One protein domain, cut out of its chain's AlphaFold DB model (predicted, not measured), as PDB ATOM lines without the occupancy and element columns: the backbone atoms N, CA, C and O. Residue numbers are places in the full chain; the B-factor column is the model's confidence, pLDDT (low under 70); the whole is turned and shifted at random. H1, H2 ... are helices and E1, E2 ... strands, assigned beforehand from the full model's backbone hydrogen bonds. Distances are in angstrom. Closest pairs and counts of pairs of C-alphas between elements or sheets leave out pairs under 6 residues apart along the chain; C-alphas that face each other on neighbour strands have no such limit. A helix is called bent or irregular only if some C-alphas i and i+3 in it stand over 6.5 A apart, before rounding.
ATOM      1  N   LEU A   4     167.392 159.475 208.288       65.81
ATOM      2  CA  LEU A   4     166.519 158.833 209.229       65.81
ATOM      3  C   LEU A   4     166.616 157.342 209.005       65.81
ATOM      4  O   LEU A   4     166.189 156.831 207.981       65.81
ATOM      5  N   TYR A   5     167.187 156.631 209.962       65.94
ATOM      6  CA  TYR A   5     167.205 155.181 209.900       65.94
ATOM      7  C   TYR A   5     165.762 154.671 210.075       65.94
ATOM      8  O   TYR A   5     165.138 155.019 211.086       65.94
ATOM      9  N   LYS A   6     165.212 153.936 209.088       60.56
ATOM     10  CA  LYS A   6     163.767 153.627 209.001       60.56
ATOM     11  C   LYS A   6     163.404 152.184 209.272       60.56
ATOM     12  O   LYS A   6     162.385 151.961 209.920       60.56
ATOM     13  N   ASN A   7     164.183 151.224 208.777       60.28
ATOM     14  CA  ASN A   7     163.952 149.814 209.074       60.28
ATOM     15  C   ASN A   7     165.189 148.954 208.794       60.28
ATOM     16  O   ASN A   7     166.045 149.325 208.001       60.28
ATOM     17  N   TYR A   8     165.239 147.786 209.423       62.59
ATOM     18  CA  TYR A   8     166.118 146.681 209.065       62.59
ATOM     19  C   TYR A   8     165.245 145.553 208.504       62.59
ATOM     20  O   TYR A   8     164.298 145.121 209.159       62.59
ATOM     21  N   TYR A   9     165.572 145.047 207.320       63.47
ATOM     22  CA  TYR A   9     165.015 143.807 206.795       63.47
ATOM     23  C   TYR A   9     166.147 142.807 206.620       63.47
ATOM     24  O   TYR A   9     167.100 143.012 205.889       63.47
ATOM     25  N   GLY A  10     166.040 141.681 207.292       59.78
ATOM     26  CA  GLY A  10     167.032 140.640 207.164       59.78
ATOM     27  C   GLY A  10     166.545 139.432 207.911       59.78
ATOM     28  O   GLY A  10     165.874 139.550 208.940       59.78
ATOM     29  N   SER A  11     166.883 138.254 207.399       56.75
ATOM     30  CA  SER A  11     166.554 137.035 208.129       56.75
ATOM     31  C   SER A  11     167.182 137.032 209.526       56.75
ATOM     32  O   SER A  11     166.580 136.496 210.442       56.75
ATOM     33  N   GLY A  12     168.304 137.722 209.751       55.06
ATOM     34  CA  GLY A  12     168.928 137.841 211.075       55.06
ATOM     35  C   GLY A  12     168.116 138.538 212.172       55.06
ATOM     36  O   GLY A  12     168.534 138.512 213.322       55.06
ATOM     37  N   PHE A  13     166.962 139.127 211.853       57.06
ATOM     38  CA  PHE A  13     166.059 139.765 212.828       57.06
ATOM     39  C   PHE A  13     164.778 138.982 213.089       57.06
ATOM     40  O   PHE A  13     163.898 139.423 213.836       57.06
ATOM     41  N   ILE A  14     164.667 137.823 212.454       65.19
ATOM     42  CA  ILE A  14     163.659 136.831 212.765       65.19
ATOM     43  C   ILE A  14     163.922 136.361 214.206       65.19
ATOM     44  O   ILE A  14     165.069 136.111 214.587       65.19
ATOM     45  N   LYS A  15     162.876 136.320 215.038       64.56
ATOM     46  CA  LYS A  15     162.984 135.821 216.421       64.56
ATOM     47  C   LYS A  15     163.578 134.404 216.381       64.56
ATOM     48  O   LYS A  15     163.263 133.670 215.466       64.56
ATOM     49  N   ASN A  16     164.437 134.022 217.326       66.38
ATOM     50  CA  ASN A  16     165.007 132.664 217.367       66.38
ATOM     51  C   ASN A  16     165.587 132.192 216.008       66.38
ATOM     52  O   ASN A  16     165.389 131.048 215.611       66.38
ATOM     53  N   ASN A  17     166.234 133.084 215.243       70.06
ATOM     54  CA  ASN A  17     166.894 132.693 214.001       70.06
ATOM     55  C   ASN A  17     168.416 132.605 214.194       70.06
ATOM     56  O   ASN A  17     169.093 133.639 214.182       70.06
ATOM     57  N   PRO A  18     168.971 131.391 214.321       71.94
ATOM     58  CA  PRO A  18     170.409 131.187 214.466       71.94
ATOM     59  C   PRO A  18     171.177 131.400 213.151       71.94
ATOM     60  O   PRO A  18     172.370 131.685 213.213       71.94
ATOM     61  N   ILE A  19     170.505 131.358 211.988       76.56
ATOM     62  CA  ILE A  19     171.142 131.475 210.667       76.56
ATOM     63  C   ILE A  19     170.696 132.756 209.945       76.56
ATOM     64  O   ILE A  19     169.678 132.772 209.254       76.56
ATOM     65  N   PRO A  20     171.409 133.874 210.039       66.62
ATOM     66  CA  PRO A  20     171.194 135.063 209.213       66.62
ATOM     67  C   PRO A  20     171.878 134.909 207.850       66.62
ATOM     68  O   PRO A  20     173.028 134.493 207.759       66.62
ATOM     69  N   ASN A  21     171.163 135.269 206.784       59.16
ATOM     70  CA  ASN A  21     171.732 135.270 205.433       59.16
ATOM     71  C   ASN A  21     172.328 136.644 205.118       59.16
ATOM     72  O   ASN A  21     173.537 136.740 204.967       59.16
ATOM     73  N   ASP A  22     171.497 137.693 205.140       61.78
ATOM     74  CA  ASP A  22     171.865 139.040 204.692       61.78
ATOM     75  C   ASP A  22     171.179 140.117 205.547       61.78
ATOM     76  O   ASP A  22     170.110 139.880 206.142       61.78
ATOM     77  N   LEU A  23     171.814 141.291 205.598       69.56
ATOM     78  CA  LEU A  23     171.346 142.485 206.285       69.56
ATOM     79  C   LEU A  23     170.968 143.551 205.258       69.56
ATOM     80  O   LEU A  23     171.828 144.318 204.824       69.56
ATOM     81  N   ASP A  24     169.686 143.633 204.914       72.81
ATOM     82  CA  ASP A  24     169.174 144.761 204.150       72.81
ATOM     83  C   ASP A  24     168.671 145.849 205.100       72.81
ATOM     84  O   ASP A  24     168.052 145.629 206.147       72.81
ATOM     85  N   VAL A  25     168.947 147.079 204.724       74.56
ATOM     86  CA  VAL A  25     168.752 148.251 205.555       74.56
ATOM     87  C   VAL A  25     167.976 149.280 204.777       74.56
ATOM     88  O   VAL A  25     168.345 149.583 203.656       74.56
ATOM     89  N   ALA A  26     166.971 149.883 205.400       76.56
ATOM     90  CA  ALA A  26     166.269 151.032 204.856       76.56
ATOM     91  C   ALA A  26     166.711 152.321 205.558       76.56
ATOM     92  O   ALA A  26     166.463 152.518 206.759       76.56
ATOM     93  N   VAL A  27     167.314 153.234 204.800       76.69
ATOM     94  CA  VAL A  27     167.602 154.599 205.242       76.69
ATOM     95  C   VAL A  27     166.629 155.540 204.563       76.69
ATOM     96  O   VAL A  27     166.644 155.730 203.355       76.69
ATOM     97  N   GLY A  28     165.790 156.170 205.366       77.44
ATOM     98  CA  GLY A  28     164.895 157.213 204.926       77.44
ATOM     99  C   GLY A  28     165.599 158.519 204.647       77.44
ATOM    100  O   GLY A  28     166.298 159.064 205.509       77.44
ATOM    101  N   VAL A  29     165.321 159.061 203.473       81.56
ATOM    102  CA  VAL A  29     165.913 160.294 202.988       81.56
ATOM    103  C   VAL A  29     164.799 161.265 202.619       81.56
ATOM    104  O   VAL A  29     164.129 161.117 201.602       81.56
ATOM    105  N   ASP A  30     164.602 162.272 203.468       84.62
ATOM    106  CA  ASP A  30     163.747 163.415 203.148       84.62
ATOM    107  C   ASP A  30     164.514 164.352 202.206       84.62
ATOM    108  O   ASP A  30     165.527 164.955 202.584       84.62
ATOM    109  N   LEU A  31     164.058 164.425 200.957       89.62
ATOM    110  CA  LEU A  31     164.644 165.275 199.927       89.62
ATOM    111  C   LEU A  31     164.276 166.755 200.111       89.62
ATOM    112  O   LEU A  31     164.989 167.619 199.588       89.62
ATOM    113  N   GLY A  32     163.239 167.046 200.904       89.06
ATOM    114  CA  GLY A  32     162.706 168.376 201.165       89.06
ATOM    115  C   GLY A  32     161.414 168.679 200.402       89.06
ATOM    116  O   GLY A  32     160.727 167.790 199.896       89.06
ATOM    117  N   GLU A  33     161.080 169.968 200.360       93.38
ATOM    118  CA  GLU A  33     159.943 170.501 199.609       93.38
ATOM    119  C   GLU A  33     160.400 171.014 198.240       93.38
ATOM    120  O   GLU A  33     161.422 171.695 198.132       93.38
ATOM    121  N   PHE A  34     159.630 170.683 197.208       96.00
ATOM    122  CA  PHE A  34     159.839 171.073 195.823       96.00
ATOM    123  C   PHE A  34     158.602 171.795 195.297       96.00
ATOM    124  O   PHE A  34     157.470 171.468 195.653       96.00
ATOM    125  N   GLU A  35     158.820 172.767 194.423       95.69
ATOM    126  CA  GLU A  35     157.745 173.531 193.795       95.69
ATOM    127  C   GLU A  35     157.343 172.900 192.462       95.69
ATOM    128  O   GLU A  35     158.205 172.532 191.659       95.69
ATOM    129  N   TYR A  36     156.037 172.821 192.222       95.06
ATOM    130  CA  TYR A  36     155.416 172.460 190.952       95.06
ATOM    131  C   TYR A  36     154.487 173.600 190.533       95.06
ATOM    132  O   TYR A  36     153.628 174.024 191.301       95.06
ATOM    133  N   ASP A  37     154.658 174.130 189.328       89.88
ATOM    134  CA  ASP A  37     153.872 175.266 188.826       89.88
ATOM    135  C   ASP A  37     152.491 174.872 188.271       89.88
ATOM    136  O   ASP A  37     151.771 175.719 187.745       89.88
ATOM    137  N   GLY A  38     152.111 173.595 188.373       86.56
ATOM    138  CA  GLY A  38     150.852 173.067 187.855       86.56
ATOM    139  C   GLY A  38     150.863 172.720 186.363       86.56
ATOM    140  O   GLY A  38     149.850 172.235 185.878       86.56
ATOM    141  N   GLU A  39     151.954 172.971 185.631       86.69
ATOM    142  CA  GLU A  39     152.024 172.757 184.173       86.69
ATOM    143  C   GLU A  39     153.312 172.062 183.713       86.69
ATOM    144  O   GLU A  39     153.279 171.274 182.775       86.69
ATOM    145  N   ASN A  40     154.449 172.322 184.360       88.12
ATOM    146  CA  ASN A  40     155.753 171.796 183.978       88.12
ATOM    147  C   ASN A  40     156.365 170.948 185.106       88.12
ATOM    148  O   ASN A  40     157.182 171.438 185.898       88.12
ATOM    149  N   PRO A  41     156.024 169.650 185.176       92.19
ATOM    150  CA  PRO A  41     156.566 168.754 186.197       92.19
ATOM    151  C   PRO A  41     158.067 168.462 186.007       92.19
ATOM    152  O   PRO A  41     158.738 168.034 186.948       92.19
ATOM    153  N   TYR A  42     158.637 168.741 184.828       95.00
ATOM    154  CA  TYR A  42     160.023 168.400 184.494       95.00
ATOM    155  C   TYR A  42     161.060 169.224 185.273       95.00
ATOM    156  O   TYR A  42     162.138 168.746 185.626       95.00
ATOM    157  N   LYS A  43     160.746 170.488 185.589       94.12
ATOM    158  CA  LYS A  43     161.629 171.317 186.427       94.12
ATOM    159  C   LYS A  43     161.716 170.758 187.850       94.12
ATOM    160  O   LYS A  43     162.806 170.698 188.422       94.12
ATOM    161  N   THR A  44     160.578 170.339 188.402       95.44
ATOM    162  CA  THR A  44     160.484 169.694 189.716       95.44
ATOM    163  C   THR A  44     161.218 168.355 189.708       95.44
ATOM    164  O   THR A  44     162.037 168.108 190.595       95.44
ATOM    165  N   SER A  45     161.003 167.528 188.678       96.19
ATOM    166  CA  SER A  45     161.643 166.215 188.565       96.19
ATOM    167  C   SER A  45     163.165 166.317 188.482       96.19
ATOM    168  O   SER A  45     163.864 165.610 189.209       96.19
ATOM    169  N   ARG A  46     163.701 167.269 187.709       95.38
ATOM    170  CA  ARG A  46     165.145 167.546 187.651       95.38
ATOM    171  C   ARG A  46     165.738 167.844 189.026       95.38
ATOM    172  O   ARG A  46     166.757 167.264 189.394       95.38
ATOM    173  N   ALA A  47     165.092 168.721 189.795       94.94
ATOM    174  CA  ALA A  47     165.559 169.087 191.129       94.94
ATOM    175  C   ALA A  47     165.554 167.888 192.095       94.94
ATOM    176  O   ALA A  47     166.483 167.739 192.893       94.94
ATOM    177  N   ILE A  48     164.541 167.021 192.001       94.75
ATOM    178  CA  ILE A  48     164.456 165.774 192.773       94.75
ATOM    179  C   ILE A  48     165.614 164.832 192.404       94.75
ATOM    180  O   ILE A  48     166.347 164.393 193.292       94.75
ATOM    181  N   VAL A  49     165.841 164.574 191.110       93.31
ATOM    182  CA  VAL A  49     166.911 163.677 190.624       93.31
ATOM    183  C   VAL A  49     168.303 164.177 191.020       93.31
ATOM    184  O   VAL A  49     169.149 163.394 191.465       93.31
ATOM    185  N   ASP A  50     168.549 165.485 190.931       91.69
ATOM    186  CA  ASP A  50     169.820 166.078 191.358       91.69
ATOM    187  C   ASP A  50     170.032 165.914 192.882       91.69
ATOM    188  O   ASP A  50     171.152 165.660 193.350       91.69
ATOM    189  N   LYS A  51     168.953 165.982 193.681       91.94
ATOM    190  CA  LYS A  51     169.003 165.755 195.135       91.94
ATOM    191  C   LYS A  51     169.302 164.297 195.486       91.94
ATOM    192  O   LYS A  51     170.140 164.050 196.357       91.94
ATOM    193  N   ILE A  52     168.673 163.352 194.787       90.12
ATOM    194  CA  ILE A  52     168.943 161.911 194.906       90.12
ATOM    195  C   ILE A  52     170.409 161.618 194.567       90.12
ATOM    196  O   ILE A  52     171.122 160.975 195.341       90.12
ATOM    197  N   SER A  53     170.904 162.173 193.459       87.69
ATOM    198  CA  SER A  53     172.289 161.977 193.021       87.69
ATOM    199  C   SER A  53     173.295 162.498 194.052       87.69
ATOM    200  O   SER A  53     174.278 161.829 194.383       87.69
ATOM    201  N   THR A  54     173.004 163.665 194.635       88.00
ATOM    202  CA  THR A  54     173.805 164.253 195.717       88.00
ATOM    203  C   THR A  54     173.833 163.357 196.958       88.00
ATOM    204  O   THR A  54     174.889 163.190 197.575       88.00
ATOM    205  N   TYR A  55     172.699 162.749 197.325       87.25
ATOM    206  CA  TYR A  55     172.635 161.809 198.444       87.25
ATOM    207  C   TYR A  55     173.527 160.585 198.218       87.25
ATOM    208  O   TYR A  55     174.316 160.231 199.098       87.25
ATOM    209  N   HIS A  56     173.458 159.962 197.039       84.50
ATOM    210  CA  HIS A  56     174.285 158.791 196.748       84.50
ATOM    211  C   HIS A  56     175.778 159.110 196.814       84.50
ATOM    212  O   HIS A  56     176.537 158.332 197.399       84.50
ATOM    213  N   LEU A  57     176.204 160.272 196.313       82.31
ATOM    214  CA  LEU A  57     177.592 160.711 196.440       82.31
ATOM    215  C   LEU A  57     177.995 160.908 197.910       82.31
ATOM    216  O   LEU A  57     179.047 160.429 198.337       82.31
ATOM    217  N   TYR A  58     177.143 161.568 198.698       83.62
ATOM    218  CA  TYR A  58     177.379 161.757 200.127       83.62
ATOM    219  C   TYR A  58     177.502 160.420 200.872       83.62
ATOM    220  O   TYR A  58     178.426 160.249 201.667       83.62
ATOM    221  N   SER A  59     176.627 159.450 200.581       81.00
ATOM    222  CA  SER A  59     176.658 158.126 201.215       81.00
ATOM    223  C   SER A  59     177.998 157.410 200.990       81.00
ATOM    224  O   SER A  59     178.594 156.916 201.946       81.00
ATOM    225  N   HIS A  60     178.550 157.463 199.770       79.06
ATOM    226  CA  HIS A  60     179.866 156.892 199.462       79.06
ATOM    227  C   HIS A  60     180.981 157.572 200.265       79.06
ATOM    228  O   HIS A  60     181.862 156.901 200.799       79.06
ATOM    229  N   ILE A  61     180.935 158.902 200.403       79.94
ATOM    230  CA  ILE A  61     181.918 159.659 201.190       79.94
ATOM    231  C   ILE A  61     181.868 159.259 202.671       79.94
ATOM    232  O   ILE A  61     182.917 159.170 203.311       79.94
ATOM    233  N   VAL A  62     180.677 159.014 203.224       80.06
ATOM    234  CA  VAL A  62     180.523 158.571 204.618       80.06
ATOM    235  C   VAL A  62     181.186 157.214 204.842       80.06
ATOM    236  O   VAL A  62     181.956 157.081 205.794       80.06
ATOM    237  N   PHE A  63     180.957 156.236 203.959       78.44
ATOM    238  CA  PHE A  63     181.606 154.925 204.064       78.44
ATOM    239  C   PHE A  63     183.129 155.026 203.953       78.44
ATOM    240  O   PHE A  63     183.839 154.460 204.782       78.44
ATOM    241  N   LEU A  64     183.635 155.822 203.007       74.56
ATOM    242  CA  LEU A  64     185.073 156.038 202.809       74.56
ATOM    243  C   LEU A  64     185.768 156.713 204.001       74.56
ATOM    244  O   LEU A  64     186.951 156.480 204.232       74.56
ATOM    245  N   LYS A  65     185.061 157.561 204.755       79.81
ATOM    246  CA  LYS A  65     185.602 158.262 205.935       79.81
ATOM    247  C   LYS A  65     185.456 157.474 207.241       79.81
ATOM    248  O   LYS A  65     185.886 157.955 208.292       79.81
ATOM    249  N   SER A  66     184.822 156.304 207.208       77.50
ATOM    250  CA  SER A  66     184.630 155.468 208.390       77.50
ATOM    251  C   SER A  66     185.963 154.950 208.941       77.50
ATOM    252  O   SER A  66     186.889 154.645 208.197       77.50
ATOM    253  N   LYS A  67     186.042 154.781 210.269       76.50
ATOM    254  CA  LYS A  67     187.160 154.071 210.915       76.50
ATOM    255  C   LYS A  67     187.123 152.558 210.664       76.50
ATOM    256  O   LYS A  67     188.149 151.901 210.791       76.50
ATOM    257  N   LYS A  68     185.943 152.000 210.373       77.06
ATOM    258  CA  LYS A  68     185.779 150.593 209.984       77.06
ATOM    259  C   LYS A  68     186.004 150.451 208.482       77.06
ATOM    260  O   LYS A  68     185.544 151.301 207.724       77.06
ATOM    261  N   LEU A  69     186.635 149.353 208.069       82.44
ATOM    262  CA  LEU A  69     186.815 149.027 206.658       82.44
ATOM    263  C   LEU A  69     185.473 148.581 206.057       82.44
ATOM    264  O   LEU A  69     184.880 147.584 206.480       82.44
ATOM    265  N   PHE A  70     184.994 149.349 205.086       85.62
ATOM    266  CA  PHE A  70     183.819 149.040 204.277       85.62
ATOM    267  C   PHE A  70     184.277 148.804 202.842       85.62
ATOM    268  O   PHE A  70     184.837 149.697 202.205       85.62
ATOM    269  N   LEU A  71     184.067 147.588 202.342       86.25
ATOM    270  CA  LEU A  71     184.333 147.237 200.951       86.25
ATOM    271  C   LEU A  71     183.140 147.694 200.114       86.25
ATOM    272  O   LEU A  71     182.097 147.058 200.182       86.25
ATOM    273  N   MET A  72     183.257 148.802 199.390       83.69
ATOM    274  CA  MET A  72     182.191 149.295 198.508       83.69
ATOM    275  C   MET A  72     182.174 148.503 197.195       83.69
ATOM    276  O   MET A  72     183.236 148.238 196.628       83.69
ATOM    277  N   ASP A  73     180.987 148.181 196.688       76.62
ATOM    278  CA  ASP A  73     180.792 147.459 195.423       76.62
ATOM    279  C   ASP A  73     181.251 148.248 194.183       76.62
ATOM    280  O   ASP A  73     181.626 147.675 193.157       76.62
ATOM    281  N   LYS A  74     181.267 149.582 194.259       80.31
ATOM    282  CA  LYS A  74     181.748 150.435 193.169       80.31
ATOM    283  C   LYS A  74     182.407 151.731 193.648       80.31
ATOM    284  O   LYS A  74     182.056 152.272 194.698       80.31
ATOM    285  N   PRO A  75     183.352 152.286 192.866       78.88
ATOM    286  CA  PRO A  75     183.851 153.638 193.076       78.88
ATOM    287  C   PRO A  75     182.732 154.675 192.931       78.88
ATOM    288  O   PRO A  75     181.846 154.531 192.084       78.88
ATOM    289  N   ALA A  76     182.854 155.795 193.652       81.06
ATOM    290  CA  ALA A  76     181.902 156.905 193.565       81.06
ATOM    291  C   ALA A  76     181.693 157.408 192.122       81.06
ATOM    292  O   ALA A  76     180.568 157.709 191.737       81.06
ATOM    293  N   ILE A  77     182.747 157.434 191.294       83.00
ATOM    294  CA  ILE A  77     182.641 157.861 189.888       83.00
ATOM    295  C   ILE A  77     181.787 156.909 189.038       83.00
ATOM    296  O   ILE A  77     181.023 157.366 188.194       83.00
ATOM    297  N   LEU A  78     181.850 155.593 189.281       83.94
ATOM    298  CA  LEU A  78     180.995 154.638 188.573       83.94
ATOM    299  C   LEU A  78     179.539 154.775 189.016       83.94
ATOM    300  O   LEU A  78     178.649 154.687 188.174       83.94
ATOM    301  N   LYS A  79     179.292 155.059 190.303       83.12
ATOM    302  CA  LYS A  79     177.941 155.370 190.786       83.12
ATOM    303  C   LYS A  79     177.391 156.646 190.143       83.12
ATOM    304  O   LYS A  79     176.240 156.655 189.728       83.12
ATOM    305  N   LEU A  80     178.203 157.696 190.009       82.75
ATOM    306  CA  LEU A  80     177.802 158.926 189.313       82.75
ATOM    307  C   LEU A  80     177.474 158.665 187.839       82.75
ATOM    308  O   LEU A  80     176.442 159.118 187.359       82.75
ATOM    309  N   ASN A  81     178.300 157.883 187.142       86.12
ATOM    310  CA  ASN A  81     178.037 157.509 185.752       86.12
ATOM    311  C   ASN A  81     176.742 156.693 185.602       86.12
ATOM    312  O   ASN A  81     176.027 156.860 184.618       86.12
ATOM    313  N   GLU A  82     176.433 155.811 186.556       85.81
ATOM    314  CA  GLU A  82     175.166 155.071 186.593       85.81
ATOM    315  C   GLU A  82     173.966 156.020 186.733       85.81
ATOM    316  O   GLU A  82     173.006 155.904 185.973       85.81
ATOM    317  N   LEU A  83     174.041 156.970 187.669       85.81
ATOM    318  CA  LEU A  83     172.987 157.956 187.919       85.81
ATOM    319  C   LEU A  83     172.779 158.882 186.716       85.81
ATOM    320  O   LEU A  83     171.642 159.133 186.329       85.81
ATOM    321  N   GLU A  84     173.859 159.333 186.075       88.25
ATOM    322  CA  GLU A  84     173.770 160.204 184.898       88.25
ATOM    323  C   GLU A  84     173.124 159.486 183.705       88.25
ATOM    324  O   GLU A  84     172.291 160.064 183.011       88.25
ATOM    325  N   ARG A  85     173.425 158.194 183.501       88.50
ATOM    326  CA  ARG A  85     172.785 157.382 182.447       88.50
ATOM    327  C   ARG A  85     171.277 157.226 182.641       88.50
ATOM    328  O   ARG A  85     170.565 157.108 181.652       88.50
ATOM    329  N   LYS A  86     170.808 157.213 183.892       86.75
ATOM    330  CA  LYS A  86     169.386 157.073 184.257       86.75
ATOM    331  C   LYS A  86     168.678 158.420 184.418       86.75
ATOM    332  O   LYS A  86     167.472 158.470 184.614       86.75
ATOM    333  N   LYS A  87     169.412 159.532 184.323       89.25
ATOM    334  CA  LYS A  87     168.906 160.864 184.664       89.25
ATOM    335  C   LYS A  87     167.668 161.252 183.860       89.25
ATOM    336  O   LYS A  87     166.700 161.734 184.438       89.25
ATOM    337  N   VAL A  88     167.705 161.061 182.542       91.00
ATOM    338  CA  VAL A  88     166.611 161.464 181.642       91.00
ATOM    339  C   VAL A  88     165.351 160.648 181.904       91.00
ATOM    340  O   VAL A  88     164.318 161.240 182.201       91.00
ATOM    341  N   SER A  89     165.455 159.320 181.895       89.56
ATOM    342  CA  SER A  89     164.325 158.426 182.168       89.56
ATOM    343  C   SER A  89     163.756 158.628 183.576       89.56
ATOM    344  O   SER A  89     162.542 158.668 183.751       89.56
ATOM    345  N   SER A  90     164.602 158.900 184.575       90.38
ATOM    346  CA  SER A  90     164.144 159.200 185.935       90.38
ATOM    347  C   SER A  90     163.381 160.521 185.993       90.38
ATOM    348  O   SER A  90     162.368 160.611 186.679       90.38
ATOM    349  N   MET A  91     163.827 161.551 185.265       94.31
ATOM    350  CA  MET A  91     163.097 162.820 185.176       94.31
ATOM    351  C   MET A  91     161.741 162.657 184.486       94.31
ATOM    352  O   MET A  91     160.792 163.314 184.908       94.31
ATOM    353  N   GLU A  92     161.648 161.816 183.455       93.75
ATOM    354  CA  GLU A  92     160.398 161.505 182.747       93.75
ATOM    355  C   GLU A  92     159.421 160.742 183.651       93.75
ATOM    356  O   GLU A  92     158.277 161.159 183.808       93.75
ATOM    357  N   ASN A  93     159.894 159.691 184.325       93.06
ATOM    358  CA  ASN A  93     159.092 158.880 185.241       93.06
ATOM    359  C   ASN A  93     158.598 159.677 186.455       93.06
ATOM    360  O   ASN A  93     157.429 159.580 186.833       93.06
ATOM    361  N   ILE A  94     159.457 160.524 187.033       95.25
ATOM    362  CA  ILE A  94     159.054 161.411 188.127       95.25
ATOM    363  C   ILE A  94     158.078 162.474 187.624       95.25
ATOM    364  O   ILE A  94     157.140 162.808 188.339       95.25
ATOM    365  N   ALA A  95     158.271 163.009 186.416       95.62
ATOM    366  CA  ALA A  95     157.368 164.009 185.858       95.62
ATOM    367  C   ALA A  95     155.949 163.452 185.650       95.62
ATOM    368  O   ALA A  95     154.995 164.067 186.123       95.62
ATOM    369  N   ASP A  96     155.823 162.272 185.035       94.69
ATOM    370  CA  ASP A  96     154.545 161.559 184.914       94.69
ATOM    371  C   ASP A  96     153.941 161.281 186.300       94.69
ATOM    372  O   ASP A  96     152.790 161.619 186.560       94.69
ATOM    373  N   GLY A  97     154.740 160.776 187.245       94.69
ATOM    374  CA  GLY A  97     154.272 160.497 188.604       94.69
ATOM    375  C   GLY A  97     153.758 161.737 189.346       94.69
ATOM    376  O   GLY A  97     152.773 161.646 190.076       94.69
ATOM    377  N   ILE A  98     154.362 162.913 189.135       95.81
ATOM    378  CA  ILE A  98     153.868 164.185 189.688       95.81
ATOM    379  C   ILE A  98     152.475 164.489 189.138       95.81
ATOM    380  O   ILE A  98     151.564 164.783 189.915       95.81
ATOM    381  N   GLU A  99     152.283 164.397 187.822       94.06
ATOM    382  CA  GLU A  99     150.974 164.633 187.207       94.06
ATOM    383  C   GLU A  99     149.923 163.654 187.741       94.06
ATOM    384  O   GLU A  99     148.819 164.064 188.107       94.06
ATOM    385  N   LYS A 100     150.272 162.367 187.854       93.31
ATOM    386  CA  LYS A 100     149.392 161.337 188.423       93.31
ATOM    387  C   LYS A 100     149.021 161.631 189.873       93.31
ATOM    388  O   LYS A 100     147.834 161.634 190.204       93.31
ATOM    389  N   ALA A 101     149.992 161.988 190.708       92.88
ATOM    390  CA  ALA A 101     149.763 162.309 192.113       92.88
ATOM    391  C   ALA A 101     148.800 163.493 192.307       92.88
ATOM    392  O   ALA A 101     147.894 163.433 193.145       92.88
ATOM    393  N   PHE A 102     148.949 164.566 191.523       92.94
ATOM    394  CA  PHE A 102     148.062 165.736 191.601       92.94
ATOM    395  C   PHE A 102     146.675 165.492 190.995       92.94
ATOM    396  O   PHE A 102     145.706 166.089 191.457       92.94
ATOM    397  N   ASN A 103     146.551 164.561 190.048       91.81
ATOM    398  CA  ASN A 103     145.261 164.114 189.519       91.81
ATOM    399  C   ASN A 103     144.598 163.011 190.365       91.81
ATOM    400  O   ASN A 103     143.496 162.571 190.037       91.81
ATOM    401  N   ASN A 104     145.245 162.577 191.455       89.31
ATOM    402  CA  ASN A 104     144.833 161.432 192.267       89.31
ATOM    403  C   ASN A 104     144.635 160.149 191.431       89.31
ATOM    404  O   ASN A 104     143.711 159.369 191.666       89.31
ATOM    405  N   ASP A 105     145.501 159.967 190.436       89.25
ATOM    406  CA  ASP A 105     145.519 158.847 189.501       89.25
ATOM    407  C   ASP A 105     146.700 157.914 189.812       89.25
ATOM    408  O   ASP A 105     147.647 158.283 190.508       89.25
ATOM    409  N   ILE A 106     146.635 156.686 189.307       88.50
ATOM    410  CA  ILE A 106     147.715 155.708 189.429       88.50
ATOM    411  C   ILE A 106     148.746 155.905 188.315       88.50
ATOM    412  O   ILE A 106     148.412 156.235 187.176       88.50
ATOM    413  N   GLN A 107     150.011 155.640 188.626       90.38
ATOM    414  CA  GLN A 107     151.066 155.542 187.621       90.38
ATOM    415  C   GLN A 107     151.290 154.065 187.263       90.38
ATOM    416  O   GLN A 107     151.361 153.210 188.145       90.38
ATOM    417  N   ILE A 108     151.388 153.744 185.969       88.00
ATOM    418  CA  ILE A 108     151.668 152.386 185.477       88.00
ATOM    419  C   ILE A 108     152.910 152.447 184.594       88.00
ATOM    420  O   ILE A 108     152.891 153.072 183.535       88.00
ATOM    421  N   VAL A 109     153.975 151.776 185.022       87.31
ATOM    422  CA  VAL A 109     155.263 151.740 184.325       87.31
ATOM    423  C   VAL A 109     155.518 150.338 183.801       87.31
ATOM    424  O   VAL A 109     155.371 149.360 184.532       87.31
ATOM    425  N   HIS A 110     155.942 150.245 182.542       85.12
ATOM    426  CA  HIS A 110     156.437 149.005 181.954       85.12
ATOM    427  C   HIS A 110     157.949 149.083 181.774       85.12
ATOM    428  O   HIS A 110     158.452 150.043 181.192       85.12
ATOM    429  N   SER A 111     158.664 148.061 182.233       81.38
ATOM    430  CA  SER A 111     160.107 147.921 182.032       81.38
ATOM    431  C   SER A 111     160.398 146.583 181.351       81.38
ATOM    432  O   SER A 111     159.733 145.584 181.610       81.38
ATOM    433  N   THR A 112     161.385 146.533 180.459       82.88
ATOM    434  CA  THR A 112     161.851 145.272 179.861       82.88
ATOM    435  C   THR A 112     163.265 145.008 180.348       82.88
ATOM    436  O   THR A 112     164.148 145.843 180.154       82.88
ATOM    437  N   LYS A 113     163.493 143.851 180.976       79.81
ATOM    438  CA  LYS A 113     164.816 143.447 181.475       79.81
ATOM    439  C   LYS A 113     165.214 142.087 180.917       79.81
ATOM    440  O   LYS A 113     164.365 141.209 180.765       79.81
ATOM    441  N   ASP A 114     166.506 141.902 180.657       78.00
ATOM    442  CA  ASP A 114     167.050 140.576 180.368       78.00
ATOM    443  C   ASP A 114     167.043 139.725 181.646       78.00
ATOM    444  O   ASP A 114     167.560 140.120 182.692       78.00
ATOM    445  N   TYR A 115     166.433 138.549 181.565       70.75
ATOM    446  CA  TYR A 115     166.395 137.568 182.635       70.75
ATOM    447  C   TYR A 115     166.659 136.179 182.058       70.75
ATOM    448  O   TYR A 115     165.821 135.606 181.361       70.75
ATOM    449  N   LYS A 116     167.826 135.614 182.390       70.44
ATOM    450  CA  LYS A 116     168.289 134.306 181.891       70.44
ATOM    451  C   LYS A 116     168.306 134.218 180.352       70.44
ATOM    452  O   LYS A 116     167.938 133.184 179.793       70.44
ATOM    453  N   GLY A 117     168.741 135.287 179.676       73.75
ATOM    454  CA  GLY A 117     168.861 135.341 178.215       73.75
ATOM    455  C   GLY A 117     167.531 135.549 177.487       73.75
ATOM    456  O   GLY A 117     167.417 135.216 176.307       73.75
ATOM    457  N   GLN A 118     166.509 136.041 178.189       77.31
ATOM    458  CA  GLN A 118     165.202 136.372 177.633       77.31
ATOM    459  C   GLN A 118     164.776 137.754 178.109       77.31
ATOM    460  O   GLN A 118     164.830 138.050 179.301       77.31
ATOM    461  N   ASN A 119     164.268 138.573 177.191       83.12
ATOM    462  CA  ASN A 119     163.620 139.827 177.552       83.12
ATOM    463  C   ASN A 119     162.279 139.537 178.231       83.12
ATOM    464  O   ASN A 119     161.386 138.929 177.639       83.12
ATOM    465  N   VAL A 120     162.155 139.976 179.480       81.81
ATOM    466  CA  VAL A 120     160.945 139.866 180.291       81.81
ATOM    467  C   VAL A 120     160.410 141.265 180.558       81.81
ATOM    468  O   VAL A 120     161.134 142.129 181.050       81.81
ATOM    469  N   ASN A 121     159.134 141.474 180.249       83.50
ATOM    470  CA  ASN A 121     158.405 142.692 180.561       83.50
ATOM    471  C   ASN A 121     157.876 142.627 181.990       83.50
ATOM    472  O   ASN A 121     157.173 141.684 182.360       83.50
ATOM    473  N   TYR A 122     158.181 143.645 182.771       83.19
ATOM    474  CA  TYR A 122     157.667 143.886 184.104       83.19
ATOM    475  C   TYR A 122     156.691 145.054 184.049       83.19
ATOM    476  O   TYR A 122     156.850 145.976 183.247       83.19
ATOM    477  N   THR A 123     155.686 145.009 184.915       84.62
ATOM    478  CA  THR A 123     154.751 146.115 185.096       84.62
ATOM    479  C   THR A 123     154.706 146.488 186.558       84.62
ATOM    480  O   THR A 123     154.566 145.626 187.425       84.62
ATOM    481  N   LEU A 124     154.815 147.782 186.815       84.56
ATOM    482  CA  LEU A 124     154.783 148.370 188.136       84.56
ATOM    483  C   LEU A 124     153.607 149.334 188.188       84.56
ATOM    484  O   LEU A 124     153.511 150.261 187.389       84.56
ATOM    485  N   VAL A 125     152.712 149.100 189.133       83.81
ATOM    486  CA  VAL A 125     151.594 149.997 189.429       83.81
ATOM    487  C   VAL A 125     151.984 150.827 190.644       83.81
ATOM    488  O   VAL A 125     152.492 150.262 191.601       83.81
ATOM    489  N   PHE A 126     151.738 152.128 190.655       85.44
ATOM    490  CA  PHE A 126     152.045 153.020 191.772       85.44
ATOM    491  C   PHE A 126     150.781 153.756 192.203       85.44
ATOM    492  O   PHE A 126     149.985 154.197 191.369       85.44
ATOM    493  N   LYS A 127     150.568 153.827 193.518       83.19
ATOM    494  CA  LYS A 127     149.458 154.573 194.124       83.19
ATOM    495  C   LYS A 127     149.640 156.082 193.895       83.19
ATOM    496  O   LYS A 127     150.755 156.509 193.626       83.19
ATOM    497  N   PRO A 128     148.594 156.909 194.068       85.19
ATOM    498  CA  PRO A 128     148.717 158.359 193.882       85.19
ATOM    499  C   PRO A 128     149.742 159.054 194.798       85.19
ATOM    500  O   PRO A 128     150.154 160.175 194.522       85.19
ATOM    501  N   ASP A 129     150.140 158.427 195.906       85.06
ATOM    502  CA  ASP A 129     151.192 158.895 196.815       85.06
ATOM    503  C   ASP A 129     152.569 158.260 196.537       85.06
ATOM    504  O   ASP A 129     153.513 158.459 197.299       85.06
ATOM    505  N   GLU A 130     152.707 157.511 195.445       88.62
ATOM    506  CA  GLU A 130     153.930 156.840 195.015       88.62
ATOM    507  C   GLU A 130     154.338 157.339 193.626       88.62
ATOM    508  O   GLU A 130     153.513 157.462 192.725       88.62
ATOM    509  N   ILE A 131     155.629 157.588 193.434       92.31
ATOM    510  CA  ILE A 131     156.192 157.995 192.148       92.31
ATOM    511  C   ILE A 131     157.367 157.091 191.822       92.31
ATOM    512  O   ILE A 131     158.257 156.893 192.651       92.31
ATOM    513  N   PHE A 132     157.388 156.569 190.601       90.94
ATOM    514  CA  PHE A 132     158.483 155.750 190.123       90.94
ATOM    515  C   PHE A 132     159.763 156.566 189.927       90.94
ATOM    516  O   PHE A 132     159.765 157.624 189.295       90.94
ATOM    517  N   VAL A 133     160.869 156.024 190.425       86.88
ATOM    518  CA  VAL A 133     162.227 156.448 190.084       86.88
ATOM    519  C   VAL A 133     162.941 155.235 189.509       86.88
ATOM    520  O   VAL A 133     162.788 154.135 190.045       86.88
ATOM    521  N   ASP A 134     163.703 155.414 188.425       79.88
ATOM    522  CA  ASP A 134     164.429 154.288 187.832       79.88
ATOM    523  C   ASP A 134     165.271 153.582 188.887       79.88
ATOM    524  O   ASP A 134     165.859 154.244 189.737       79.88
ATOM    525  N   ASP A 135     165.355 152.253 188.783       71.38
ATOM    526  CA  ASP A 135     166.172 151.378 189.631       71.38
ATOM    527  C   ASP A 135     167.510 152.051 189.959       71.38
ATOM    528  O   ASP A 135     168.360 152.200 189.078       71.38
ATOM    529  N   ILE A 136     167.704 152.499 191.199       74.38
ATOM    530  CA  ILE A 136     168.986 153.028 191.645       74.38
ATOM    531  C   ILE A 136     169.639 151.924 192.441       74.38
ATOM    532  O   ILE A 136     169.133 151.510 193.475       74.38
ATOM    533  N   THR A 137     170.807 151.447 191.999       74.81
ATOM    534  CA  THR A 137     171.413 150.325 192.720       74.81
ATOM    535  C   THR A 137     171.642 150.712 194.188       74.81
ATOM    536  O   THR A 137     172.287 151.751 194.424       74.81
ATOM    537  N   PRO A 138     171.177 149.896 195.151       79.31
ATOM    538  CA  PRO A 138     171.459 150.085 196.565       79.31
ATOM    539  C   PRO A 138     172.956 150.210 196.831       79.31
ATOM    540  O   PRO A 138     173.795 149.856 195.999       79.31
ATOM    541  N   VAL A 139     173.310 150.717 198.007       80.12
ATOM    542  CA  VAL A 139     174.708 150.680 198.434       80.12
ATOM    543  C   VAL A 139     175.001 149.287 198.974       80.12
ATOM    544  O   VAL A 139     174.547 148.944 200.063       80.12
ATOM    545  N   PHE A 140     175.768 148.505 198.222       82.50
ATOM    546  CA  PHE A 140     176.258 147.202 198.660       82.50
ATOM    547  C   PHE A 140     177.649 147.357 199.262       82.50
ATOM    548  O   PHE A 140     178.549 147.958 198.666       82.50
ATOM    549  N   THR A 141     177.840 146.823 200.465       85.19
ATOM    550  CA  THR A 141     179.149 146.840 201.108       85.19
ATOM    551  C   THR A 141     179.427 145.590 201.928       85.19
ATOM    552  O   THR A 141     178.505 144.943 202.404       85.19
ATOM    553  N   TYR A 142     180.706 145.267 202.132       87.12
ATOM    554  CA  TYR A 142     181.129 144.203 203.041       87.12
ATOM    555  C   TYR A 142     181.897 144.765 204.229       87.12
ATOM    556  O   TYR A 142     182.730 145.667 204.087       87.12
ATOM    557  N   THR A 143     181.656 144.206 205.411       85.44
ATOM    558  CA  THR A 143     182.415 144.547 206.615       85.44
ATOM    559  C   THR A 143     182.459 143.380 207.598       85.44
ATOM    560  O   THR A 143     181.499 142.623 207.723       85.44
ATOM    561  N   SER A 144     183.560 143.251 208.340       81.31
ATOM    562  CA  SER A 144     183.648 142.379 209.526       81.31
ATOM    563  C   SER A 144     182.925 142.966 210.745       81.31
ATOM    564  O   SER A 144     182.816 142.341 211.791       81.31
ATOM    565  N   GLY A 145     182.396 144.190 210.637       73.88
ATOM    566  CA  GLY A 145     181.677 144.856 211.719       73.88
ATOM    567  C   GLY A 145     180.260 144.341 211.988       73.88
ATOM    568  O   GLY A 145     179.576 144.977 212.792       73.88
ATOM    569  N   ILE A 146     179.815 143.277 211.313       72.44
ATOM    570  CA  ILE A 146     178.463 142.713 211.409       72.44
ATOM    571  C   ILE A 146     178.554 141.321 212.028       72.44
ATOM    572  O   ILE A 146     179.057 140.387 211.411       72.44
ATOM    573  N   SER A 147     178.018 141.192 213.239       66.81
ATOM    574  CA  SER A 147     177.771 139.914 213.902       66.81
ATOM    575  C   SER A 147     176.299 139.856 214.287       66.81
ATOM    576  O   SER A 147     175.730 140.847 214.746       66.81
ATOM    577  N   TYR A 148     175.679 138.705 214.064       64.69
ATOM    578  CA  TYR A 148     174.244 138.521 214.259       64.69
ATOM    579  C   TYR A 148     173.914 137.696 215.508       64.69
ATOM    580  O   TYR A 148     172.859 137.886 216.106       64.69
ATOM    581  N   ASN A 149     174.805 136.788 215.914       63.53
ATOM    582  CA  ASN A 149     174.741 136.064 217.180       63.53
ATOM    583  C   ASN A 149     176.138 135.533 217.561       63.53
ATOM    584  O   ASN A 149     177.088 135.617 216.783       63.53
ATOM    585  N   LYS A 150     176.259 134.989 218.778       66.19
ATOM    586  CA  LYS A 150     177.539 134.547 219.359       66.19
ATOM    587  C   LYS A 150     178.114 133.267 218.742       66.19
ATOM    588  O   LYS A 150     179.281 132.980 218.979       66.19
ATOM    589  N   THR A 151     177.308 132.476 218.036       68.94
ATOM    590  CA  THR A 151     177.686 131.138 217.551       68.94
ATOM    591  C   THR A 151     178.110 131.128 216.086       68.94
ATOM    592  O   THR A 151     178.578 130.105 215.599       68.94
ATOM    593  N   MET A 152     177.951 132.243 215.375       70.69
ATOM    594  CA  MET A 152     178.323 132.338 213.970       70.69
ATOM    595  C   MET A 152     179.815 132.517 213.747       70.69
ATOM    596  O   MET A 152     180.500 133.209 214.500       70.69
ATOM    597  N   SER A 153     180.276 131.971 212.624       77.50
ATOM    598  CA  SER A 153     181.628 132.179 212.122       77.50
ATOM    599  C   SER A 153     181.881 133.662 211.838       77.50
ATOM    600  O   SER A 153     181.068 134.329 211.183       77.50
ATOM    601  N   ASP A 154     183.022 134.164 212.309       83.12
ATOM    602  CA  ASP A 154     183.464 135.538 212.078       83.12
ATOM    603  C   ASP A 154     184.136 135.655 210.704       83.12
ATOM    604  O   ASP A 154     185.223 135.125 210.470       83.12
ATOM    605  N   PHE A 155     183.454 136.314 209.771       87.94
ATOM    606  CA  PHE A 155     183.986 136.669 208.459       87.94
ATOM    607  C   PHE A 155     183.270 137.917 207.922       87.94
ATOM    608  O   PHE A 155     182.161 138.217 208.371       87.94
ATOM    609  N   PRO A 156     183.846 138.654 206.953       88.12
ATOM    610  CA  PRO A 156     183.209 139.846 206.395       88.12
ATOM    611  C   PRO A 156     181.864 139.515 205.737       88.12
ATOM    612  O   PRO A 156     181.790 138.647 204.869       88.12
ATOM    613  N   ARG A 157     180.787 140.205 206.116       84.31
ATOM    614  CA  ARG A 157     179.438 139.933 205.591       84.31
ATOM    615  C   ARG A 157     178.897 141.107 204.800       84.31
ATOM    616  O   ARG A 157     179.324 142.245 205.004       84.31
ATOM    617  N   GLU A 158     177.980 140.792 203.894       83.75
ATOM    618  CA  GLU A 158     177.273 141.772 203.082       83.75
ATOM    619  C   GLU A 158     176.320 142.614 203.940       83.75
ATOM    620  O   GLU A 158     175.658 142.120 204.858       83.75
ATOM    621  N   LEU A 159     176.267 143.897 203.614       81.06
ATOM    622  CA  LEU A 159     175.314 144.883 204.081       81.06
ATOM    623  C   LEU A 159     174.784 145.629 202.866       81.06
ATOM    624  O   LEU A 159     175.543 146.303 202.164       81.06
ATOM    625  N   THR A 160     173.474 145.571 202.684       81.81
ATOM    626  CA  THR A 160     172.781 146.300 201.628       81.81
ATOM    627  C   THR A 160     172.058 147.479 202.246       81.81
ATOM    628  O   THR A 160     171.140 147.307 203.042       81.81
ATOM    629  N   VAL A 161     172.451 148.698 201.889       80.56
ATOM    630  CA  VAL A 161     171.793 149.929 202.331       80.56
ATOM    631  C   VAL A 161     170.942 150.486 201.202       80.56
ATOM    632  O   VAL A 161     171.436 150.969 200.184       80.56
ATOM    633  N   VAL A 162     169.639 150.437 201.428       81.31
ATOM    634  CA  VAL A 162     168.576 150.863 200.530       81.31
ATOM    635  C   VAL A 162     168.081 152.236 200.963       81.31
ATOM    636  O   VAL A 162     167.619 152.389 202.100       81.31
ATOM    637  N   PRO A 163     168.196 153.261 200.113       81.81
ATOM    638  CA  PRO A 163     167.536 154.522 200.375       81.81
ATOM    639  C   PRO A 163     166.042 154.420 200.078       81.81
ATOM    640  O   PRO A 163     165.647 153.993 199.004       81.81
ATOM    641  N   ASP A 164     165.220 154.883 201.012       82.31
ATOM    642  CA  ASP A 164     163.820 155.184 200.738       82.31
ATOM    643  C   ASP A 164     163.696 156.710 200.666       82.31
ATOM    644  O   ASP A 164     163.937 157.408 201.661       82.31
ATOM    645  N   PHE A 165     163.368 157.244 199.492       86.56
ATOM    646  CA  PHE A 165     163.303 158.684 199.260       86.56
ATOM    647  C   PHE A 165     161.879 159.224 199.413       86.56
ATOM    648  O   PHE A 165     160.900 158.596 199.018       86.56
ATOM    649  N   TYR A 166     161.772 160.424 199.979       86.88
ATOM    650  CA  TYR A 166     160.504 161.102 200.235       86.88
ATOM    651  C   TYR A 166     160.622 162.548 199.787       86.88
ATOM    652  O   TYR A 166     161.631 163.200 200.068       86.88
ATOM    653  N   ALA A 167     159.585 163.057 199.131       91.12
ATOM    654  CA  ALA A 167     159.516 164.448 198.714       91.12
ATOM    655  C   ALA A 167     158.156 165.048 199.075       91.12
ATOM    656  O   ALA A 167     157.127 164.374 199.058       91.12
ATOM    657  N   LYS A 168     158.152 166.344 199.386       92.88
ATOM    658  CA  LYS A 168     156.927 167.145 199.400       92.88
ATOM    659  C   LYS A 168     156.889 167.968 198.132       92.88
ATOM    660  O   LYS A 168     157.868 168.632 197.816       92.88
ATOM    661  N   ILE A 169     155.776 167.935 197.423       95.56
ATOM    662  CA  ILE A 169     155.603 168.681 196.184       95.56
ATOM    663  C   ILE A 169     154.452 169.645 196.396       95.56
ATOM    664  O   ILE A 169     153.330 169.227 196.672       95.56
ATOM    665  N   LYS A 170     154.753 170.938 196.317       95.88
ATOM    666  CA  LYS A 170     153.793 172.021 196.491       95.88
ATOM    667  C   LYS A 170     153.397 172.563 195.129       95.88
ATOM    668  O   LYS A 170     154.236 173.113 194.418       95.88
ATOM    669  N   ASN A 171     152.115 172.460 194.797       95.38
ATOM    670  CA  ASN A 171     151.557 173.163 193.656       95.38
ATOM    671  C   ASN A 171     151.482 174.659 193.991       95.38
ATOM    672  O   ASN A 171     150.753 175.072 194.893       95.38
ATOM    673  N   THR A 172     152.260 175.484 193.297       94.31
ATOM    674  CA  THR A 172     152.360 176.920 193.589       94.31
ATOM    675  C   THR A 172     151.119 177.702 193.163       94.31
ATOM    676  O   THR A 172     150.891 178.786 193.696       94.31
ATOM    677  N   LYS A 173     150.288 177.151 192.265       93.06
ATOM    678  CA  LYS A 173     149.015 177.750 191.836       93.06
ATOM    679  C   LYS A 173     147.879 177.468 192.816       93.06
ATOM    680  O   LYS A 173     147.105 178.370 193.117       93.06
ATOM    681  N   THR A 174     147.763 176.233 193.308       93.38
ATOM    682  CA  THR A 174     146.652 175.823 194.192       93.38
ATOM    683  C   THR A 174     147.006 175.870 195.677       93.38
ATOM    684  O   THR A 174     146.116 175.883 196.524       93.38
ATOM    685  N   GLY A 175     148.299 175.882 196.014       92.00
ATOM    686  CA  GLY A 175     148.794 175.741 197.383       92.00
ATOM    687  C   GLY A 175     148.725 174.311 197.929       92.00
ATOM    688  O   GLY A 175     149.157 174.082 199.058       92.00
ATOM    689  N   GLU A 176     148.209 173.352 197.154       93.44
ATOM    690  CA  GLU A 176     148.127 171.945 197.544       93.44
ATOM    691  C   GLU A 176     149.527 171.337 197.685       93.44
ATOM    692  O   GLU A 176     150.396 171.543 196.836       93.44
ATOM    693  N   ILE A 177     149.742 170.559 198.749       91.50
ATOM    694  CA  ILE A 177     150.998 169.845 198.991       91.50
ATOM    695  C   ILE A 177     150.722 168.344 198.972       91.50
ATOM    696  O   ILE A 177     149.966 167.838 199.803       91.50
ATOM    697  N   LYS A 178     151.388 167.623 198.070       91.12
ATOM    698  CA  LYS A 178     151.434 166.157 198.063       91.12
ATOM    699  C   LYS A 178     152.722 165.694 198.733       91.12
ATOM    700  O   LYS A 178     153.803 166.166 198.394       91.12
ATOM    701  N   SER A 179     152.610 164.782 199.694       87.88
ATOM    702  CA  SER A 179     153.768 164.018 200.174       87.88
ATOM    703  C   SER A 179     153.828 162.738 199.357       87.88
ATOM    704  O   SER A 179     152.835 162.018 199.319       87.88
ATOM    705  N   VAL A 180     154.953 162.501 198.690       89.56
ATOM    706  CA  VAL A 180     155.127 161.365 197.785       89.56
ATOM    707  C   VAL A 180     156.324 160.526 198.204       89.56
ATOM    708  O   VAL A 180     157.382 161.049 198.580       89.56
ATOM    709  N   ASP A 181     156.146 159.215 198.137       87.38
ATOM    710  CA  ASP A 181     157.220 158.242 198.209       87.38
ATOM    711  C   ASP A 181     157.820 158.061 196.820       87.38
ATOM    712  O   ASP A 181     157.116 157.789 195.850       87.38
ATOM    713  N   LEU A 182     159.137 158.182 196.733       88.69
ATOM    714  CA  LEU A 182     159.877 157.899 195.516       88.69
ATOM    715  C   LEU A 182     160.309 156.436 195.564       88.69
ATOM    716  O   LEU A 182     161.051 156.023 196.458       88.69
ATOM    717  N   VAL A 183     159.769 155.647 194.644       85.56
ATOM    718  CA  VAL A 183     159.808 154.190 194.686       85.56
ATOM    719  C   VAL A 183     160.692 153.657 193.579       85.56
ATOM    720  O   VAL A 183     160.429 153.882 192.400       85.56
ATOM    721  N   GLU A 184     161.704 152.894 193.970       80.06
ATOM    722  CA  GLU A 184     162.611 152.236 193.041       80.06
ATOM    723  C   GLU A 184     162.092 150.847 192.642       80.06
ATOM    724  O   GLU A 184     161.419 150.137 193.406       80.06
ATOM    725  N   GLU A 185     162.429 150.434 191.424       71.88
ATOM    726  CA  GLU A 185     162.250 149.062 190.958       71.88
ATOM    727  C   GLU A 185     163.460 148.217 191.367       71.88
ATOM    728  O   GLU A 185     164.603 148.628 191.212       71.88
ATOM    729  N   SER A 186     163.221 146.998 191.841       63.66
ATOM    730  CA  SER A 186     164.282 146.019 192.073       63.66
ATOM    731  C   SER A 186     164.789 145.396 190.770       63.66
ATOM    732  O   SER A 186     164.097 145.332 189.751       63.66
ATOM    733  N   PHE A 187     165.969 144.779 190.826       51.62
ATOM    734  CA  PHE A 187     166.519 144.009 189.706       51.62
ATOM    735  C   PHE A 187     165.565 142.913 189.171       51.62
ATOM    736  O   PHE A 187     165.628 142.553 187.999       51.62
ATOM    737  N   LEU A 188     164.640 142.410 190.002       53.53
ATOM    738  CA  LEU A 188     163.645 141.387 189.643       53.53
ATOM    739  C   LEU A 188     162.265 141.961 189.272       53.53
ATOM    740  O   LEU A 188     161.294 141.205 189.226       53.53
ATOM    741  N   GLY A 189     162.170 143.277 189.061       51.81
ATOM    742  CA  GLY A 189     160.932 143.986 188.726       51.81
ATOM    743  C   GLY A 189     159.858 143.942 189.814       51.81
ATOM    744  O   GLY A 189     158.674 144.104 189.542       51.81
ATOM    745  N   GLU A 190     160.263 143.701 191.061       64.31
ATOM    746  CA  GLU A 190     159.444 143.962 192.250       64.31
ATOM    747  C   GLU A 190     159.720 145.372 192.787       64.31
ATOM    748  O   GLU A 190     160.829 145.878 192.620       64.31
ATOM    749  N   ARG A 191     158.775 145.990 193.503       70.38
ATOM    750  CA  ARG A 191     159.012 147.279 194.181       70.38
ATOM    751  C   ARG A 191     160.058 147.128 195.293       70.38
ATOM    752  O   ARG A 191     159.944 146.233 196.136       70.38
ATOM    753  N   PHE A 192     161.042 148.020 195.333       64.75
ATOM    754  CA  PHE A 192     162.107 148.008 196.332       64.75
ATOM    755  C   PHE A 192     161.777 149.001 197.462       64.75
ATOM    756  O   PHE A 192     162.236 150.131 197.472       64.75
ATOM    757  N   GLN A 193     160.903 148.594 198.397       65.75
ATOM    758  CA  GLN A 193     160.474 149.424 199.541       65.75
ATOM    759  C   GLN A 193     160.627 148.663 200.856       65.75
ATOM    760  O   GLN A 193     159.689 148.034 201.363       65.75
ATOM    761  N   ILE A 194     161.832 148.693 201.419       66.50
ATOM    762  CA  ILE A 194     162.137 147.923 202.628       66.50
ATOM    763  C   ILE A 194     161.426 148.498 203.859       66.50
ATOM    764  O   ILE A 194     160.914 147.723 204.672       66.50
ATOM    765  N   SER A 195     161.309 149.828 203.989       60.34
ATOM    766  CA  SER A 195     160.588 150.457 205.113       60.34
ATOM    767  C   SER A 195     159.123 150.036 205.242       60.34
ATOM    768  O   SER A 195     158.551 150.156 206.325       60.34
ATOM    769  N   ARG A 196     158.519 149.527 204.165       61.22
ATOM    770  CA  ARG A 196     157.106 149.133 204.108       61.22
ATOM    771  C   ARG A 196     156.879 147.637 204.309       61.22
ATOM    772  O   ARG A 196     155.737 147.183 204.369       61.22
ATOM    773  N   ARG A 197     157.943 146.840 204.443       66.56
ATOM    774  CA  ARG A 197     157.799 145.442 204.864       66.56
ATOM    775  C   ARG A 197     157.367 145.430 206.325       66.56
ATOM    776  O   ARG A 197     158.023 146.032 207.167       66.56
ATOM    777  N   PHE A 198     156.296 144.698 206.633       55.22
ATOM    778  CA  PHE A 198     155.708 144.595 207.978       55.22
ATOM    779  C   PHE A 198     156.658 143.973 209.030       55.22
ATOM    780  O   PHE A 198     156.297 143.815 210.195       55.22
ATOM    781  N   PHE A 199     157.899 143.636 208.660       57.47
ATOM    782  CA  PHE A 199     158.921 143.297 209.638       57.47
ATOM    783  C   PHE A 199     159.205 144.498 210.529       57.47
ATOM    784  O   PHE A 199     159.819 145.488 210.142       57.47
ATOM    785  N   VAL A 200     158.675 144.356 211.738       49.94
ATOM    786  CA  VAL A 200     158.863 145.209 212.894       49.94
ATOM    787  C   VAL A 200     160.348 145.503 213.069       49.94
ATOM    788  O   VAL A 200     161.129 144.559 213.215       49.94
ATOM    789  N   PRO A 201     160.736 146.778 213.139       43.50
ATOM    790  CA  PRO A 201     162.122 147.141 213.341       43.50
ATOM    791  C   PRO A 201     162.651 146.589 214.662       43.50
ATOM    792  O   PRO A 201     162.081 146.826 215.734       43.50
ATOM    793  N   LEU A 202     163.785 145.897 214.596       41.59
ATOM    794  CA  LEU A 202     164.624 145.664 215.759       41.59
ATOM    795  C   LEU A 202     165.647 146.802 215.869       41.59
ATOM    796  O   LEU A 202     166.449 147.032 214.975       41.59
ATOM    797  N   ILE A 203     165.561 147.485 217.014       46.34
ATOM    798  CA  ILE A 203     166.553 148.371 217.638       46.34
ATOM    799  C   ILE A 203     166.943 149.602 216.804       46.34
ATOM    800  O   ILE A 203     167.896 149.597 216.034       46.34
ATOM    801  N   PHE A 204     166.271 150.725 217.073       47.19
ATOM    802  CA  PHE A 204     166.829 152.038 216.755       47.19
ATOM    803  C   PHE A 204     167.541 152.618 217.966       47.19
ATOM    804  O   PHE A 204     166.965 152.745 219.050       47.19
ATOM    805  N   THR A 205     168.773 153.057 217.756       40.91
ATOM    806  CA  THR A 205     169.461 153.971 218.660       40.91
ATOM    807  C   THR A 205     169.133 155.410 218.247       40.91
ATOM    808  O   THR A 205     169.557 155.855 217.183       40.91
ATOM    809  N   GLY A 206     168.383 156.151 219.074       48.69
ATOM    810  CA  GLY A 206     168.213 157.608 218.947       48.69
ATOM    811  C   GLY A 206     166.769 158.116 218.793       48.69
ATOM    812  O   GLY A 206     165.886 157.447 218.260       48.69
ATOM    813  N   ASN A 207     166.526 159.352 219.249       50.91
ATOM    814  CA  ASN A 207     165.194 159.980 219.285       50.91
ATOM    815  C   ASN A 207     164.563 160.218 217.898       50.91
ATOM    816  O   ASN A 207     163.337 160.272 217.789       50.91
ATOM    817  N   GLN A 208     165.371 160.364 216.840       53.41
ATOM    818  CA  GLN A 208     164.872 160.670 215.492       53.41
ATOM    819  C   GLN A 208     164.132 159.482 214.864       53.41
ATOM    820  O   GLN A 208     163.015 159.652 214.377       53.41
ATOM    821  N   SER A 209     164.683 158.270 214.961       55.97
ATOM    822  CA  SER A 209     164.034 157.061 214.448       55.97
ATOM    823  C   SER A 209     162.732 156.731 215.175       55.97
ATOM    824  O   SER A 209     161.744 156.394 214.532       55.97
ATOM    825  N   LEU A 210     162.672 156.917 216.500       58.34
ATOM    826  CA  LEU A 210     161.430 156.723 217.256       58.34
ATOM    827  C   LEU A 210     160.328 157.705 216.824       58.34
ATOM    828  O   LEU A 210     159.165 157.312 216.715       58.34
ATOM    829  N   LYS A 211     160.678 158.977 216.590       57.34
ATOM    830  CA  LYS A 211     159.726 159.994 216.115       57.34
ATOM    831  C   LYS A 211     159.163 159.629 214.739       57.34
ATOM    832  O   LYS A 211     157.972 159.818 214.526       57.34
ATOM    833  N   TYR A 212     159.988 159.071 213.853       58.69
ATOM    834  CA  TYR A 212     159.534 158.626 212.540       58.69
ATOM    835  C   TYR A 212     158.677 157.372 212.563       58.69
ATOM    836  O   TYR A 212     157.672 157.326 211.869       58.69
ATOM    837  N   LEU A 213     159.031 156.360 213.361       58.97
ATOM    838  CA  LEU A 213     158.159 155.192 213.484       58.97
ATOM    839  C   LEU A 213     156.749 155.638 213.862       58.97
ATOM    840  O   LEU A 213     155.784 155.266 213.213       58.97
ATOM    841  N   LYS A 214     156.632 156.540 214.838       62.06
ATOM    842  CA  LYS A 214     155.343 157.123 215.228       62.06
ATOM    843  C   LYS A 214     154.653 157.929 214.120       62.06
ATOM    844  O   LYS A 214     153.456 158.164 214.240       62.06
ATOM    845  N   SER A 215     155.377 158.367 213.091       56.97
ATOM    846  CA  SER A 215     154.825 159.048 211.919       56.97
ATOM    847  C   SER A 215     154.573 158.122 210.728       56.97
ATOM    848  O   SER A 215     154.151 158.617 209.692       56.97
ATOM    849  N   LEU A 216     154.866 156.820 210.815       63.72
ATOM    850  CA  LEU A 216     154.499 155.874 209.764       63.72
ATOM    851  C   LEU A 216     152.979 155.763 209.717       63.72
ATOM    852  O   LEU A 216     152.363 155.320 210.685       63.72
ATOM    853  N   ASP A 217     152.392 156.122 208.579       62.94
ATOM    854  CA  ASP A 217     150.944 156.127 208.380       62.94
ATOM    855  C   ASP A 217     150.287 154.793 208.736       62.94
ATOM    856  O   ASP A 217     149.212 154.771 209.320       62.94
ATOM    857  N   PHE A 218     150.926 153.660 208.440       66.31
ATOM    858  CA  PHE A 218     150.370 152.355 208.795       66.31
ATOM    859  C   PHE A 218     150.389 152.092 210.312       66.31
ATOM    860  O   PHE A 218     149.655 151.242 210.792       66.31
ATOM    861  N   LEU A 219     151.185 152.805 211.113       68.44
ATOM    862  CA  LEU A 219     151.116 152.711 212.577       68.44
ATOM    863  C   LEU A 219     150.026 153.610 213.176       68.44
ATOM    864  O   LEU A 219     149.591 153.353 214.297       68.44
ATOM    865  N   THR A 220     149.535 154.608 212.443       71.88
ATOM    866  CA  THR A 220     148.494 155.543 212.907       71.88
ATOM    867  C   THR A 220     147.126 155.297 212.261       71.88
ATOM    868  O   THR A 220     146.112 155.592 212.881       71.88
ATOM    869  N   ASN A 221     147.081 154.674 211.083       80.31
ATOM    870  CA  ASN A 221     145.877 154.283 210.348       80.31
ATOM    871  C   ASN A 221     145.687 152.755 210.426       80.31
ATOM    872  O   ASN A 221     146.611 151.988 210.151       80.31
TER     873      ASN A 221
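What this domain is: This is residues 4 to 221 of the 511 residues of an uncharacterized protein of Candidatus Melainabacteria bacterium (UniProt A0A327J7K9). A strongly twisted six-stranded sheet, with the long strands E2 and E7 side by side in its middle, is covered on one face by the long helix H1. The bent helix H2 folds back along H1 with its arm H2a, then turns so that H2b sits beside edge strand E5; past E5 lies the separate two-stranded hairpin E3 and E4, and small helix H3 grazes the far edge at E1. The printed part has 218 residues with four named helices and eight named strands, in the order E1 E2 H1 H2 E3 E4 E5 E6 E7 E8 H3 H4; the class is mixed, helices and strands. The branched sheet is mixed, parallel and antiparallel. The whole is compact, with a radius of gyration of the C-alphas of 18.4 A and spans of 59 by 44 by 34 A.

Where its parts are: Find C-alpha 4 at (166.519, 158.833, 209.229), where E1 runs to residue 10. E2, residues 23 to 36, is 37.2 A long and bends by 57 degrees at residue 33. H1, residues 41 to 64, covers 35.4 A. H2, residues 76 to 102, was assigned as one helix by its hydrogen bonds but is bent: C-alphas 85 and 88 are 7.4 A apart, between arms H2a, 76 to 85, and H2b, 88 to 102. Then come E3, 107 to 114, E4, 119 to 126, E5, 130 to 133, and E6, 139 to 143. From C-alpha 157 at (179.438, 139.933, 205.591), E7 runs 45.0 A to residue 171. E8, 177 to 185, H3, 207 to 213, and H4, 217 to 220, follow.

How they stand to each other: Look first at E7: E2 is parallel on one side, N 25 to O 160 at 2.8 A, and E6 and E8 are antiparallel on the other, N 141 to O 159 at 2.9 A and N 169 to O 178 at 2.8 A. E6, E7 and E8 form a meander, each strand the antiparallel neighbour of the one before. E1 and E2 are a hairpin, N 9 to O 24 at 2.8 A; E5 is parallel to E8, N 131 to O 181 at 2.8 A. H1 is on this sheet; it touches H2a at a shallow tilt of 17 degrees, opposite ways, with C-alphas of His 60 and Ala 76 closest at 6.2 A. H2b stands at the sheet's level, its Gly 97 and Ile 131 of E5 closest, C-alphas 4.7 A apart. E3 and E4 are a hairpin, N 109 to O 124 at 2.8 A. H3 and H4 are close but not clearly touching, C-alphas of Leu 213 and Leu 219 closest at 7.5 A. In H1, H2a, H2b and H3 every O i to N i+4 pair is within hydrogen-bond range; H4 is too short for one.

The domain as a whole: The two C-alphas farthest apart, of Thr 151 and Lys 173, are 60.5 A apart. The printed part has no cut. The links E1 to E2, H1 to H2, E6 to E7 and E8 to H3 are long. The mean pLDDT of the printed part is 78.7; look for values under 70 in, among others, residues 4 to 16 and 192 to 219.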